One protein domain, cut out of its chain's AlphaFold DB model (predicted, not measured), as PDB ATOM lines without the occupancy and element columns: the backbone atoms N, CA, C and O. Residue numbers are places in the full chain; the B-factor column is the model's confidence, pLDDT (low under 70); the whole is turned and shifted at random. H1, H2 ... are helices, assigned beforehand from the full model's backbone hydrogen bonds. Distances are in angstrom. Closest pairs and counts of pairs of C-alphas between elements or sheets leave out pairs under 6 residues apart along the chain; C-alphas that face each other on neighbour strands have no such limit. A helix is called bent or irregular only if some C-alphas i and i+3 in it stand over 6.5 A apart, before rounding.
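This is residues 4 to 109 of the 112 residues of an uncharacterized protein of Martelella lutilitoris (UniProt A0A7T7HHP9). Three crossed helices, H3, H4 and H5, form a cluster with H3 at its core, and the long kinked helix H2 packs on H3 with its later part, residues 33 to 40. From there H2 reaches away from the cluster to meet H1 in an open V, whose tip, residues 17 to 23, sticks out free, and H1 makes the far arm of this V. The printed part has 106 residues with five named helices in the order H1, H2, H3, H4, H5 and no named strand, and its class is all helix. The whole is compact, with a radius of gyration of the C-alphas of 13.8 A and spans of 38 by 28 by 23 A.

H1 is residues 4 to 18, 21.1 A from first to last C-alpha, and begins at C-alpha 4 at (33.546, -12.870, -54.197). H2, residues 22 to 40, is the longest helix by residues and measures 25.5 A. H2 is irregular, with C-alphas 34 and 37 at 7.1 A, and it has a kink of 37 degrees near residue 34. H3 is residues 50 to 64, 21.4 A long, and begins at C-alpha 50 at (41.655, 4.757, -45.377). H4 is residues 70 to 81, 17.2 A long. H5 is residues 94 to 108, 20.9 A long, and ends at C-alpha 108 at (65.133, 3.435, -37.523).

H3 is the hub and touches H2, H4 and H5. H3 and H5 run the same way at a steep tilt of 45 degrees, and their closest C-alphas, those of Ala 60 and Arg 98, are 5.0 A apart. H3 and H4 are about perpendicular at 82 degrees, closest at the C-alphas of Ile 58 and Ala 73, 5.5 A. H4, with residues 77 to 81 alone, touches H5 about perpendicular at 86 degrees, closest at the C-alphas of Leu 77 and Ala 101, 6.7 A. H2, with residues 33 to 40 alone, touches H3 about perpendicular at 79 degrees, closest at the C-alphas of Pro 37 and Val 59, 6.8 A. H2 and H5 are close but not clearly touching, with the C-alphas of Leu 40 and Phe 94 at 6.2 A. H1 and H2 form a helical hairpin, opposite ways at a steep tilt of 44 degrees; they only just touch, with 3 pairs of C-alphas within 8 A, the closest being Ser 15 and Asn 25 at 7.0 A. H1 and H3 are only just apart, their closest C-alphas at 8.1 A, and H2 is apart from H4. Every O i to N i+4 pair is within hydrogen-bond range in H3 and H5; the counts are 10 of 11 in H1, 13 of 15 in H2 and 6 of 8 in H4.

The two C-alphas farthest apart, those of Phe 4 and Glu 107, are 39.7 A from each other. The printed part has no cut. The link from H4 to H5, residues 82 to 93, is long; those from H1 to H2 and from H3 to H4 are tight, and that from H2 to H3 is short. The mean pLDDT of the printed part is 81.8, and residues 4 to 26 are under 70.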
ATOM      1  N   PHE A   4      32.926 -12.244 -55.361       53.62
ATOM      2  CA  PHE A   4      33.546 -12.870 -54.197       53.62
ATOM      3  C   PHE A   4      34.508 -11.917 -53.468       53.62
ATOM      4  O   PHE A   4      34.442 -11.794 -52.249       53.62
ATOM      5  N   GLU A   5      35.332 -11.177 -54.216       52.81
ATOM      6  CA  GLU A   5      36.229 -10.146 -53.669       52.81
ATOM      7  C   GLU A   5      35.432  -9.006 -53.020       52.81
ATOM      8  O   GLU A   5      35.749  -8.575 -51.913       52.81
ATOM      9  N   MET A   6      34.336  -8.585 -53.656       64.94
ATOM     10  CA  MET A   6      33.452  -7.547 -53.122       64.94
ATOM     11  C   MET A   6      32.734  -7.998 -51.843       64.94
ATOM     12  O   MET A   6      32.538  -7.198 -50.935       64.94
ATOM     13  N   MET A   7      32.355  -9.278 -51.748       67.31
ATOM     14  CA  MET A   7      31.737  -9.845 -50.545       67.31
ATOM     15  C   MET A   7      32.714  -9.944 -49.375       67.31
ATOM     16  O   MET A   7      32.311  -9.707 -48.238       67.31
ATOM     17  N   ILE A   8      33.978 -10.281 -49.649       65.94
ATOM     18  CA  ILE A   8      35.028 -10.285 -48.628       65.94
ATOM     19  C   ILE A   8      35.234  -8.857 -48.120       65.94
ATOM     20  O   ILE A   8      35.131  -8.632 -46.918       65.94
ATOM     21  N   TRP A   9      35.395  -7.885 -49.020       65.50
ATOM     22  CA  TRP A   9      35.594  -6.481 -48.658       65.50
ATOM     23  C   TRP A   9      34.458  -5.909 -47.793       65.50
ATOM     24  O   TRP A   9      34.689  -5.395 -46.703       65.50
ATOM     25  N   ASN A  10      33.205  -6.129 -48.200       68.81
ATOM     26  CA  ASN A  10      32.022  -5.673 -47.458       68.81
ATOM     27  C   ASN A  10      31.864  -6.315 -46.068       68.81
ATOM     28  O   ASN A  10      31.100  -5.833 -45.225       68.81
ATOM     29  N   ARG A  11      32.489  -7.477 -45.856       60.22
ATOM     30  CA  ARG A  11      32.465  -8.188 -44.576       60.22
ATOM     31  C   ARG A  11      33.585  -7.703 -43.665       60.22
ATOM     32  O   ARG A  11      33.347  -7.574 -42.472       60.22
ATOM     33  N   ILE A  12      34.738  -7.369 -44.238       61.47
ATOM     34  CA  ILE A  12      35.850  -6.712 -43.545       61.47
ATOM     35  C   ILE A  12      35.386  -5.363 -42.985       61.47
ATOM     36  O   ILE A  12      35.467  -5.157 -41.779       61.47
ATOM     37  N   GLU A  13      34.788  -4.504 -43.817       66.19
ATOM     38  CA  GLU A  13      34.274  -3.192 -43.386       66.19
ATOM     39  C   GLU A  13      33.247  -3.313 -42.248       66.19
ATOM     40  O   GLU A  13      33.286  -2.564 -41.275       66.19
ATOM     41  N   ARG A  14      32.348  -4.303 -42.322       59.12
ATOM     42  CA  ARG A  14      31.339  -4.531 -41.277       59.12
ATOM     43  C   ARG A  14      31.899  -5.122 -39.988       59.12
ATOM     44  O   ARG A  14      31.375  -4.811 -38.922       59.12
ATOM     45  N   SER A  15      32.916  -5.972 -40.061       54.69
ATOM     46  CA  SER A  15      33.568  -6.517 -38.867       54.69
ATOM     47  C   SER A  15      34.357  -5.437 -38.132       54.69
ATOM     48  O   SER A  15      34.180  -5.294 -36.924       54.69
ATOM     49  N   LEU A  16      35.086  -4.594 -38.870       56.22
ATOM     50  CA  LEU A  16      35.763  -3.414 -38.321       56.22
ATOM     51  C   LEU A  16      34.777  -2.439 -37.653       56.22
ATOM     52  O   LEU A  16      35.103  -1.839 -36.634       56.22
ATOM     53  N   ALA A  17      33.551  -2.324 -38.177       54.47
ATOM     54  CA  ALA A  17      32.523  -1.435 -37.634       54.47
ATOM     55  C   ALA A  17      31.706  -1.999 -36.449       54.47
ATOM     56  O   ALA A  17      31.018  -1.224 -35.786       54.47
ATOM     57  N   SER A  18      31.696  -3.318 -36.198       53.72
ATOM     58  CA  SER A  18      30.689  -3.944 -35.311       53.72
ATOM     59  C   SER A  18      31.208  -4.615 -34.039       53.72
ATOM     60  O   SER A  18      30.384  -4.981 -33.204       53.72
ATOM     61  N   GLY A  19      32.526  -4.750 -33.850       52.75
ATOM     62  CA  GLY A  19      33.107  -5.201 -32.576       52.75
ATOM     63  C   GLY A  19      32.481  -6.486 -32.000       52.75
ATOM     64  O   GLY A  19      32.188  -6.539 -30.807       52.75
ATOM     65  N   LEU A  20      32.221  -7.498 -32.838       46.91
ATOM     66  CA  LEU A  20      31.521  -8.738 -32.469       46.91
ATOM     67  C   LEU A  20      32.464  -9.958 -32.453       46.91
ATOM     68  O   LEU A  20      33.125 -10.246 -33.447       46.91
ATOM     69  N   ASP A  21      32.461 -10.661 -31.311       51.75
ATOM     70  CA  ASP A  21      33.174 -11.895 -30.926       51.75
ATOM     71  C   ASP A  21      34.667 -11.978 -31.289       51.75
ATOM     72  O   ASP A  21      35.053 -12.311 -32.409       51.75
ATOM     73  N   GLY A  22      35.523 -11.787 -30.275       52.19
ATOM     74  CA  GLY A  22      36.984 -11.727 -30.413       52.19
ATOM     75  C   GLY A  22      37.620 -12.889 -31.188       52.19
ATOM     76  O   GLY A  22      38.565 -12.661 -31.931       52.19
ATOM     77  N   ALA A  23      37.065 -14.104 -31.114       54.19
ATOM     78  CA  ALA A  23      37.579 -15.262 -31.856       54.19
ATOM     79  C   ALA A  23      37.226 -15.245 -33.360       54.19
ATOM     80  O   ALA A  23      38.013 -15.698 -34.191       54.19
ATOM     81  N   ILE A  24      36.047 -14.726 -33.730       54.00
ATOM     82  CA  ILE A  24      35.661 -14.541 -35.140       54.00
ATOM     83  C   ILE A  24      36.451 -13.374 -35.730       54.00
ATOM     84  O   ILE A  24      36.879 -13.447 -36.883       54.00
ATOM     85  N   ASN A  25      36.667 -12.330 -34.928       63.19
ATOM     86  CA  ASN A  25      37.441 -11.169 -35.327       63.19
ATOM     87  C   ASN A  25      38.915 -11.533 -35.576       63.19
ATOM     88  O   ASN A  25      39.430 -11.236 -36.646       63.19
ATOM     89  N   GLU A  26      39.549 -12.297 -34.683       64.62
ATOM     90  CA  GLU A  26      40.944 -12.734 -34.842       64.62
ATOM     91  C   GLU A  26      41.145 -13.643 -36.069       64.62
ATOM     92  O   GLU A  26      42.065 -13.444 -36.864       64.62
ATOM     93  N   ALA A  27      40.264 -14.628 -36.281       70.81
ATOM     94  CA  ALA A  27      40.362 -15.518 -37.440       70.81
ATOM     95  C   ALA A  27      40.157 -14.771 -38.769       70.81
ATOM     96  O   ALA A  27      40.804 -15.087 -39.773       70.81
ATOM     97  N   LEU A  28      39.255 -13.787 -38.786       70.25
ATOM     98  CA  LEU A  28      39.032 -12.934 -39.946       70.25
ATOM     99  C   LEU A  28      40.232 -12.015 -40.188       70.25
ATOM    100  O   LEU A  28      40.707 -11.956 -41.317       70.25
ATOM    101  N   GLU A  29      40.753 -11.361 -39.152       71.25
ATOM    102  CA  GLU A  29      41.951 -10.520 -39.224       71.25
ATOM    103  C   GLU A  29      43.148 -11.297 -39.763       71.25
ATOM    104  O   GLU A  29      43.778 -10.862 -40.726       71.25
ATOM    105  N   ASN A  30      43.420 -12.488 -39.228       77.94
ATOM    106  CA  ASN A  30      44.509 -13.334 -39.712       77.94
ATOM    107  C   ASN A  30      44.365 -13.649 -41.204       77.94
ATOM    108  O   ASN A  30      45.336 -13.571 -41.954       77.94
ATOM    109  N   LYS A  31      43.139 -13.920 -41.662       78.75
ATOM    110  CA  LYS A  31      42.869 -14.177 -43.079       78.75
ATOM    111  C   LYS A  31      42.994 -12.927 -43.950       78.75
ATOM    112  O   LYS A  31      43.422 -13.030 -45.098       78.75
ATOM    113  N   ILE A  32      42.627 -11.756 -43.430       77.50
ATOM    114  CA  ILE A  32      42.852 -10.474 -44.106       77.50
ATOM    115  C   ILE A  32      44.353 -10.263 -44.291       77.50
ATOM    116  O   ILE A  32      44.775 -10.006 -45.410       77.50
ATOM    117  N   HIS A  33      45.156 -10.436 -43.239       76.75
ATOM    118  CA  HIS A  33      46.611 -10.276 -43.318       76.75
ATOM    119  C   HIS A  33      47.272 -11.286 -44.256       76.75
ATOM    120  O   HIS A  33      48.161 -10.911 -45.010       76.75
ATOM    121  N   GLU A  34      46.809 -12.537 -44.272       83.31
ATOM    122  CA  GLU A  34      47.300 -13.558 -45.204       83.31
ATOM    123  C   GLU A  34      47.046 -13.164 -46.672       83.31
ATOM    124  O   GLU A  34      47.895 -13.358 -47.543       83.31
ATOM    125  N   LEU A  35      45.871 -12.599 -46.964       83.88
ATOM    126  CA  LEU A  35      45.452 -12.294 -48.335       83.88
ATOM    127  C   LEU A  35      45.865 -10.896 -48.808       83.88
ATOM    128  O   LEU A  35      46.000 -10.684 -50.017       83.88
ATOM    129  N   ALA A  36      46.061  -9.949 -47.890       83.81
ATOM    130  CA  ALA A  36      46.315  -8.547 -48.198       83.81
ATOM    131  C   ALA A  36      47.516  -8.334 -49.134       83.81
ATOM    132  O   ALA A  36      47.320  -7.663 -50.149       83.81
ATOM    133  N   PRO A  37      48.700  -8.953 -48.927       83.69
ATOM    134  CA  PRO A  37      49.829  -8.785 -49.844       83.69
ATOM    135  C   PRO A  37      49.485  -9.194 -51.283       83.69
ATOM    136  O   PRO A  37      49.819  -8.499 -52.241       83.69
ATOM    137  N   SER A  38      48.750 -10.299 -51.459       84.44
ATOM    138  CA  SER A  38      48.340 -10.808 -52.777       84.44
ATOM    139  C   SER A  38      47.301  -9.917 -53.460       84.44
ATOM    140  O   SER A  38      47.294  -9.778 -54.682       84.44
ATOM    141  N   VAL A  39      46.403  -9.304 -52.688       82.94
ATOM    142  CA  VAL A  39      45.380  -8.401 -53.227       82.94
ATOM    143  C   VAL A  39      45.987  -7.044 -53.576       82.94
ATOM    144  O   VAL A  39      45.800  -6.571 -54.697       82.94
ATOM    145  N   LEU A  40      46.749  -6.453 -52.657       84.62
ATOM    146  CA  LEU A  40      47.340  -5.124 -52.808       84.62
ATOM    147  C   LEU A  40      48.411  -5.099 -53.910       84.62
ATOM    148  O   LEU A  40      48.450  -4.174 -54.720       84.62
ATOM    149  N   SER A  41      49.218  -6.159 -54.042       84.19
ATOM    150  CA  SER A  41      50.246  -6.251 -55.093       84.19
ATOM    151  C   SER A  41      49.694  -6.356 -56.519       84.19
ATOM    152  O   SER A  41      50.410  -6.042 -57.468       84.19
ATOM    153  N   LYS A  42      48.429  -6.761 -56.710       88.12
ATOM    154  CA  LYS A  42      47.813  -6.819 -58.050       88.12
ATOM    155  C   LYS A  42      47.578  -5.440 -58.648       88.12
ATOM    156  O   LYS A  42      47.489  -5.323 -59.871       88.12
ATOM    157  N   ARG A  43      47.405  -4.424 -57.803       85.44
ATOM    158  CA  ARG A  43      47.110  -3.047 -58.207       85.44
ATOM    159  C   ARG A  43      47.832  -2.071 -57.283       85.44
ATOM    160  O   ARG A  43      47.194  -1.374 -56.501       85.44
ATOM    161  N   PRO A  44      49.167  -2.030 -57.357       88.38
ATOM    162  CA  PRO A  44      49.963  -1.373 -56.332       88.38
ATOM    163  C   PRO A  44      49.833   0.161 -56.369       88.38
ATOM    164  O   PRO A  44      50.096   0.814 -55.367       88.38
ATOM    165  N   ASN A  45      49.357   0.716 -57.491       91.88
ATOM    166  CA  ASN A  45      49.197   2.156 -57.720       91.88
ATOM    167  C   ASN A  45      47.725   2.618 -57.701       91.88
ATOM    168  O   ASN A  45      47.451   3.787 -57.972       91.88
ATOM    169  N   ASP A  46      46.768   1.722 -57.427       88.94
ATOM    170  CA  ASP A  46      45.378   2.139 -57.213       88.94
ATOM    171  C   ASP A  46      45.308   2.908 -55.884       88.94
ATOM    172  O   ASP A  46      45.922   2.507 -54.892       88.94
ATOM    173  N   HIS A  47      44.549   4.007 -55.861       89.94
ATOM    174  CA  HIS A  47      44.271   4.711 -54.611       89.94
ATOM    175  C   HIS A  47      43.463   3.810 -53.681       89.94
ATOM    176  O   HIS A  47      42.447   3.226 -54.072       89.94
ATOM    177  N   LEU A  48      43.937   3.706 -52.447       89.12
ATOM    178  CA  LEU A  48      43.314   2.927 -51.395       89.12
ATOM    179  C   LEU A  48      42.285   3.782 -50.659       89.12
ATOM    180  O   LEU A  48      42.347   5.004 -50.684       89.12
ATOM    181  N   THR A  49      41.340   3.123 -49.994       91.12
ATOM    182  CA  THR A  49      40.557   3.758 -48.928       91.12
ATOM    183  C   THR A  49      41.418   3.893 -47.674       91.12
ATOM    184  O   THR A  49      42.450   3.235 -47.571       91.12
ATOM    185  N   GLU A  50      40.964   4.643 -46.671       89.19
ATOM    186  CA  GLU A  50      41.655   4.757 -45.377       89.19
ATOM    187  C   GLU A  50      41.939   3.385 -44.739       89.19
ATOM    188  O   GLU A  50      43.062   3.082 -44.342       89.19
ATOM    189  N   GLY A  51      40.945   2.490 -44.731       86.19
ATOM    190  CA  GLY A  51      41.131   1.122 -44.239       86.19
ATOM    191  C   GLY A  51      42.126   0.313 -45.081       86.19
ATOM    192  O   GLY A  51      42.899  -0.476 -44.539       86.19
ATOM    193  N   GLY A  52      42.141   0.525 -46.401       88.06
ATOM    194  CA  GLY A  52      43.128  -0.079 -47.297       88.06
ATOM    195  C   GLY A  52      44.541   0.455 -47.057       88.06
ATOM    196  O   GLY A  52      45.486  -0.329 -47.064       88.06
ATOM    197  N   TRP A  53      44.676   1.756 -46.799       92.44
ATOM    198  CA  TRP A  53      45.932   2.421 -46.465       92.44
ATOM    199  C   TRP A  53      46.509   1.906 -45.146       92.44
ATOM    200  O   TRP A  53      47.645   1.444 -45.117       92.44
ATOM    201  N   ASN A  54      45.705   1.857 -44.083       91.00
ATOM    202  CA  ASN A  54      46.133   1.319 -42.788       91.00
ATOM    203  C   ASN A  54      46.594  -0.143 -42.900       91.00
ATOM    204  O   ASN A  54      47.621  -0.528 -42.343       91.00
ATOM    205  N   LEU A  55      45.872  -0.959 -43.673       89.62
ATOM    206  CA  LEU A  55      46.271  -2.339 -43.943       89.62
ATOM    207  C   LEU A  55      47.574  -2.417 -44.752       89.62
ATOM    208  O   LEU A  55      48.415  -3.268 -44.465       89.62
ATOM    209  N   ALA A  56      47.749  -1.539 -45.741       92.38
ATOM    210  CA  ALA A  56      48.967  -1.444 -46.535       92.38
ATOM    211  C   ALA A  56      50.188  -1.077 -45.677       92.38
ATOM    212  O   ALA A  56      51.222  -1.722 -45.827       92.38
ATOM    213  N   LEU A  57      50.050  -0.120 -44.751       92.88
ATOM    214  CA  LEU A  57      51.095   0.253 -43.791       92.88
ATOM    215  C   LEU A  57      51.493  -0.925 -42.897       92.88
ATOM    216  O   LEU A  57      52.678  -1.232 -42.783       92.88
ATOM    217  N   ILE A  58      50.514  -1.632 -42.320       91.75
ATOM    218  CA  ILE A  58      50.791  -2.805 -41.477       91.75
ATOM    219  C   ILE A  58      51.532  -3.879 -42.275       91.75
ATOM    220  O   ILE A  58      52.550  -4.387 -41.819       91.75
ATOM    221  N   VAL A  59      51.028  -4.229 -43.463       91.56
ATOM    222  CA  VAL A  59      51.645  -5.257 -44.311       91.56
ATOM    223  C   VAL A  59      53.072  -4.866 -44.684       91.56
ATOM    224  O   VAL A  59      53.980  -5.674 -44.528       91.56
ATOM    225  N   ALA A  60      53.278  -3.632 -45.144       93.12
ATOM    226  CA  ALA A  60      54.590  -3.147 -45.548       93.12
ATOM    227  C   ALA A  60      55.591  -3.146 -44.385       93.12
ATOM    228  O   ALA A  60      56.724  -3.598 -44.553       93.12
ATOM    229  N   MET A  61      55.163  -2.693 -43.205       92.62
ATOM    230  CA  MET A  61      56.002  -2.692 -42.013       92.62
ATOM    231  C   MET A  61      56.333  -4.116 -41.567       92.62
ATOM    232  O   MET A  61      57.494  -4.417 -41.352       92.62
ATOM    233  N   GLN A  62      55.355  -5.024 -41.508       91.19
ATOM    234  CA  GLN A  62      55.585  -6.415 -41.096       91.19
ATOM    235  C   GLN A  62      56.419  -7.224 -42.103       91.19
ATOM    236  O   GLN A  62      57.084  -8.181 -41.710       91.19
ATOM    237  N   GLU A  63      56.418  -6.861 -43.391       90.88
ATOM    238  CA  GLU A  63      57.330  -7.446 -44.386       90.88
ATOM    239  C   GLU A  63      58.799  -7.094 -44.105       90.88
ATOM    240  O   GLU A  63      59.687  -7.897 -44.396       90.88
ATOM    241  N   LEU A  64      59.059  -5.895 -43.577       91.88
ATOM    242  CA  LEU A  64      60.404  -5.348 -43.373       91.88
ATOM    243  C   LEU A  64      60.902  -5.499 -41.930       91.88
ATOM    244  O   LEU A  64      62.093  -5.702 -41.712       91.88
ATOM    245  N   TRP A  65      59.990  -5.429 -40.965       91.31
ATOM    246  CA  TRP A  65      60.221  -5.541 -39.531       91.31
ATOM    247  C   TRP A  65      59.111  -6.405 -38.893       91.31
ATOM    248  O   TRP A  65      58.125  -5.893 -38.359       91.31
ATOM    249  N   PRO A  66      59.241  -7.745 -38.955       88.88
ATOM    250  CA  PRO A  66      58.165  -8.674 -38.589       88.88
ATOM    251  C   PRO A  66      57.694  -8.591 -37.132       88.88
ATOM    252  O   PRO A  66      56.544  -8.919 -36.842       88.88
ATOM    253  N   ASP A  67      58.572  -8.148 -36.231       88.50
ATOM    254  CA  ASP A  67      58.289  -8.048 -34.796       88.50
ATOM    255  C   ASP A  67      57.505  -6.780 -34.418       88.50
ATOM    256  O   ASP A  67      57.070  -6.646 -33.272       88.50
ATOM    257  N   THR A  68      57.291  -5.849 -35.356       85.81
ATOM    258  CA  THR A  68      56.528  -4.627 -35.090       85.81
ATOM    259  C   THR A  68      55.049  -4.950 -34.819       85.81
ATOM    260  O   THR A  68      54.376  -5.562 -35.662       85.81
ATOM    261  N   PRO A  69      54.486  -4.510 -33.675       87.75
ATOM    262  CA  PRO A  69      53.055  -4.625 -33.420       87.75
ATOM    263  C   PRO A  69      52.233  -3.859 -34.463       87.75
ATOM    264  O   PRO A  69      52.580  -2.752 -34.867       87.75
ATOM    265  N   LYS A  70      51.091  -4.418 -34.879       82.56
ATOM    266  CA  LYS A  70      50.244  -3.828 -35.936       82.56
ATOM    267  C   LYS A  70      49.750  -2.416 -35.602       82.56
ATOM    268  O   LYS A  70      49.689  -1.572 -36.489       82.56
ATOM    269  N   SER A  71      49.377  -2.178 -34.341       80.81
ATOM    270  CA  SER A  71      48.958  -0.856 -33.851       80.81
ATOM    271  C   SER A  71      50.059   0.181 -34.018       80.81
ATOM    272  O   SER A  71      49.791   1.327 -34.367       80.81
ATOM    273  N   ASP A  72      51.296  -0.251 -33.803       88.19
ATOM    274  CA  ASP A  72      52.457   0.619 -33.761       88.19
ATOM    275  C   ASP A  72      52.932   0.915 -35.183       88.19
ATOM    276  O   ASP A  72      53.303   2.043 -35.466       88.19
ATOM    277  N   ALA A  73      52.811  -0.045 -36.108       88.50
ATOM    278  CA  ALA A  73      53.138   0.148 -37.522       88.50
ATOM    279  C   ALA A  73      52.393   1.335 -38.157       88.50
ATOM    280  O   ALA A  73      52.990   2.108 -38.902       88.50
ATOM    281  N   ILE A  74      51.097   1.496 -37.861       90.31
ATOM    282  CA  ILE A  74      50.312   2.625 -38.381       90.31
ATOM    283  C   ILE A  74      50.828   3.935 -37.784       90.31
ATOM    284  O   ILE A  74      51.179   4.841 -38.535       90.31
ATOM    285  N   ALA A  75      50.911   4.010 -36.451       89.06
ATOM    286  CA  ALA A  75      51.330   5.218 -35.747       89.06
ATOM    287  C   ALA A  75      52.748   5.652 -36.150       89.06
ATOM    288  O   ALA A  75      52.959   6.803 -36.500       89.06
ATOM    289  N   MET A  76      53.699   4.715 -36.199       90.69
ATOM    290  CA  MET A  76      55.087   4.973 -36.587       90.69
ATOM    291  C   MET A  76      55.197   5.582 -37.986       90.69
ATOM    292  O   MET A  76      55.910   6.566 -38.172       90.69
ATOM    293  N   LEU A  77      54.500   5.008 -38.971       92.44
ATOM    294  CA  LEU A  77      54.605   5.463 -40.357       92.44
ATOM    295  C   LEU A  77      53.822   6.760 -40.602       92.44
ATOM    296  O   LEU A  77      54.286   7.598 -41.373       92.44
ATOM    297  N   GLN A  78      52.685   6.961 -39.931       90.50
ATOM    298  CA  GLN A  78      51.934   8.222 -39.986       90.50
ATOM    299  C   GLN A  78      52.695   9.371 -39.315       90.50
ATOM    300  O   GLN A  78      52.807  10.449 -39.896       90.50
ATOM    301  N   ASP A  79      53.291   9.124 -38.147       91.00
ATOM    302  CA  ASP A  79      54.133  10.106 -37.461       91.00
ATOM    303  C   ASP A  79      55.376  10.450 -38.294       91.00
ATOM    304  O   ASP A  79      55.789  11.609 -38.338       91.00
ATOM    305  N   TYR A  80      55.958   9.465 -38.988       91.69
ATOM    306  CA  TYR A  80      57.127   9.671 -39.846       91.69
ATOM    307  C   TYR A  80      56.821  10.525 -41.079       91.69
ATOM    308  O   TYR A  80      57.563  11.459 -41.379       91.69
ATOM    309  N   VAL A  81      55.720  10.235 -41.784       90.56
ATOM    310  CA  VAL A  81      55.307  11.033 -42.950       90.56
ATOM    311  C   VAL A  81      54.716  12.389 -42.541       90.56
ATOM    312  O   VAL A  81      54.711  13.320 -43.345       90.56
ATOM    313  N   GLY A  82      54.251  12.516 -41.293       90.38
ATOM    314  CA  GLY A  82      53.659  13.738 -40.751       90.38
ATOM    315  C   GLY A  82      52.329  14.113 -41.409       90.38
ATOM    316  O   GLY A  82      51.992  15.296 -41.446       90.38
ATOM    317  N   ALA A  83      51.617  13.126 -41.954       85.00
ATOM    318  CA  ALA A  83      50.392  13.311 -42.723       85.00
ATOM    319  C   ALA A  83      49.354  12.238 -42.384       85.00
ATOM    320  O   ALA A  83      49.673  11.054 -42.221       85.00
ATOM    321  N   GLU A  84      48.098  12.662 -42.318       84.69
ATOM    322  CA  GLU A  84      46.946  11.784 -42.164       84.69
ATOM    323  C   GLU A  84      46.426  11.352 -43.539       84.69
ATOM    324  O   GLU A  84      46.616  12.026 -44.553       84.69
ATOM    325  N   TYR A  85      45.751  10.200 -43.592       87.31
ATOM    326  CA  TYR A  85      45.160   9.732 -44.843       87.31
ATOM    327  C   TYR A  85      44.208  10.790 -45.426       87.31
ATOM    328  O   TYR A  85      43.279  11.249 -44.763       87.31
ATOM    329  N   GLY A  86      44.396  11.107 -46.706       86.75
ATOM    330  CA  GLY A  86      43.594  12.095 -47.427       86.75
ATOM    331  C   GLY A  86      44.214  13.489 -47.482       86.75
ATOM    332  O   GLY A  86      43.708  14.317 -48.242       86.75
ATOM    333  N   ASP A  87      45.318  13.731 -46.771       89.44
ATOM    334  CA  ASP A  87      46.093  14.961 -46.911       89.44
ATOM    335  C   ASP A  87      46.589  15.155 -48.355       89.44
ATOM    336  O   ASP A  87      47.006  14.224 -49.057       89.44
ATOM    337  N   GLU A  88      46.515  16.397 -48.832       86.62
ATOM    338  CA  GLU A  88      46.966  16.751 -50.175       86.62
ATOM    339  C   GLU A  88      48.495  16.657 -50.277       86.62
ATOM    340  O   GLU A  88      49.221  17.060 -49.372       86.62
ATOM    341  N   GLY A  89      49.001  16.169 -51.414       83.94
ATOM    342  CA  GLY A  89      50.444  16.060 -51.670       83.94
ATOM    343  C   GLY A  89      51.064  14.701 -51.338       83.94
ATOM    344  O   GLY A  89      52.252  14.516 -51.593       83.94
ATOM    345  N   HIS A  90      50.269  13.743 -50.860       85.62
ATOM    346  CA  HIS A  90      50.704  12.376 -50.573       85.62
ATOM    347  C   HIS A  90      49.993  11.356 -51.467       85.62
ATOM    348  O   HIS A  90      48.841  11.536 -51.869       85.62
ATOM    349  N   GLU A  91      50.690  10.266 -51.787       90.69
ATOM    350  CA  GLU A  91      50.111   9.142 -52.513       90.69
ATOM    351  C   GLU A  91      49.573   8.094 -51.538       90.69
ATOM    352  O   GLU A  91      50.308   7.526 -50.736       90.69
ATOM    353  N   TRP A  92      48.287   7.773 -51.663       92.19
ATOM    354  CA  TRP A  92      47.603   6.807 -50.799       92.19
ATOM    355  C   TRP A  92      47.497   5.435 -51.471       92.19
ATOM    356  O   TRP A  92      46.413   4.869 -51.618       92.19
ATOM    357  N   THR A  93      48.628   4.930 -51.964       93.75
ATOM    358  CA  THR A  93      48.720   3.681 -52.738       93.75
ATOM    359  C   THR A  93      49.510   2.615 -51.980       93.75
ATOM    360  O   THR A  93      50.236   2.912 -51.032       93.75
ATOM    361  N   PHE A  94      49.410   1.348 -52.391       91.75
ATOM    362  CA  PHE A  94      50.208   0.290 -51.762       91.75
ATOM    363  C   PHE A  94      51.709   0.470 -52.024       91.75
ATOM    364  O   PHE A  94      52.512   0.214 -51.131       91.75
ATOM    365  N   SER A  95      52.095   0.934 -53.218       92.56
ATOM    366  CA  SER A  95      53.489   1.279 -53.529       92.56
ATOM    367  C   SER A  95      54.029   2.329 -52.559       92.56
ATOM    368  O   SER A  95      55.063   2.099 -51.939       92.56
ATOM    369  N   ALA A  96      53.284   3.421 -52.358       94.06
ATOM    370  CA  ALA A  96      53.685   4.497 -51.458       94.06
ATOM    371  C   ALA A  96      53.817   4.020 -50.003       94.06
ATOM    372  O   ALA A  96      54.802   4.339 -49.344       94.06
ATOM    373  N   ALA A  97      52.892   3.180 -49.520       93.81
ATOM    374  CA  ALA A  97      52.998   2.576 -48.189       93.81
ATOM    375  C   ALA A  97      54.269   1.721 -48.031       93.81
ATOM    376  O   ALA A  97      54.914   1.751 -46.983       93.81
ATOM    377  N   ARG A  98      54.649   0.960 -49.068       94.44
ATOM    378  CA  ARG A  98      55.877   0.148 -49.055       94.44
ATOM    379  C   ARG A  98      57.140   0.986 -49.077       94.44
ATOM    380  O   ARG A  98      58.090   0.640 -48.378       94.44
ATOM    381  N   ASP A  99      57.164   2.032 -49.889       95.56
ATOM    382  CA  ASP A  99      58.318   2.921 -49.969       95.56
ATOM    383  C   ASP A  99      58.495   3.675 -48.645       95.56
ATOM    384  O   ASP A  99      59.593   3.656 -48.093       95.56
ATOM    385  N   LEU A 100      57.401   4.163 -48.051       94.62
ATOM    386  CA  LEU A 100      57.401   4.775 -46.723       94.62
ATOM    387  C   LEU A 100      57.936   3.826 -45.641       94.62
ATOM    388  O   LEU A 100      58.808   4.196 -44.859       94.62
ATOM    389  N   ALA A 101      57.454   2.579 -45.608       94.88
ATOM    390  CA  ALA A 101      57.945   1.586 -44.655       94.88
ATOM    391  C   ALA A 101      59.431   1.257 -44.872       94.88
ATOM    392  O   ALA A 101      60.175   1.079 -43.908       94.88
ATOM    393  N   ARG A 102      59.893   1.203 -46.130       95.25
ATOM    394  CA  ARG A 102      61.310   0.982 -46.454       95.25
ATOM    395  C   ARG A 102      62.183   2.134 -45.972       95.25
ATOM    396  O   ARG A 102      63.251   1.868 -45.428       95.25
ATOM    397  N   GLU A 103      61.748   3.371 -46.176       95.06
ATOM    398  CA  GLU A 103      62.447   4.564 -45.694       95.06
ATOM    399  C   GLU A 103      62.528   4.566 -44.166       95.06
ATOM    400  O   GLU A 103      63.625   4.648 -43.614       95.06
ATOM    401  N   TYR A 104      61.403   4.324 -43.489       94.44
ATOM    402  CA  TYR A 104      61.359   4.245 -42.031       94.44
ATOM    403  C   TYR A 104      62.296   3.167 -41.471       94.44
ATOM    404  O   TYR A 104      63.116   3.440 -40.598       94.44
ATOM    405  N   VAL A 105      62.222   1.932 -41.982       93.00
ATOM    406  CA  VAL A 105      63.077   0.827 -41.512       93.00
ATOM    407  C   VAL A 105      64.544   1.068 -41.873       93.00
ATOM    408  O   VAL A 105      65.430   0.693 -41.114       93.00
ATOM    409  N   SER A 106      64.834   1.732 -42.993       93.06
ATOM    410  CA  SER A 106      66.201   2.141 -43.325       93.06
ATOM    411  C   SER A 106      66.783   3.137 -42.316       93.06
ATOM    412  O   SER A 106      68.001   3.169 -42.148       93.06
ATOM    413  N   GLU A 107      65.952   3.984 -41.711       93.19
ATOM    414  CA  GLU A 107      66.388   5.040 -40.793       93.19
ATOM    415  C   GLU A 107      66.391   4.585 -39.326       93.19
ATOM    416  O   GLU A 107      67.323   4.902 -38.583       93.19
ATOM    417  N   PHE A 108      65.382   3.811 -38.920       90.12
ATOM    418  CA  PHE A 108      65.133   3.435 -37.523       90.12
ATOM    419  C   PHE A 108      65.153   1.932 -37.258       90.12
ATOM    420  O   PHE A 108      65.126   1.526 -36.096       90.12
ATOM    421  N   GLY A 109      65.171   1.104 -38.305       82.38
ATOM    422  CA  GLY A 109      65.235  -0.344 -38.171       82.38
ATOM    423  C   GLY A 109      66.473  -0.754 -37.389       82.38
ATOM    424  O   GLY A 109      67.601  -0.433 -37.776       82.38
TER     425      GLY A 109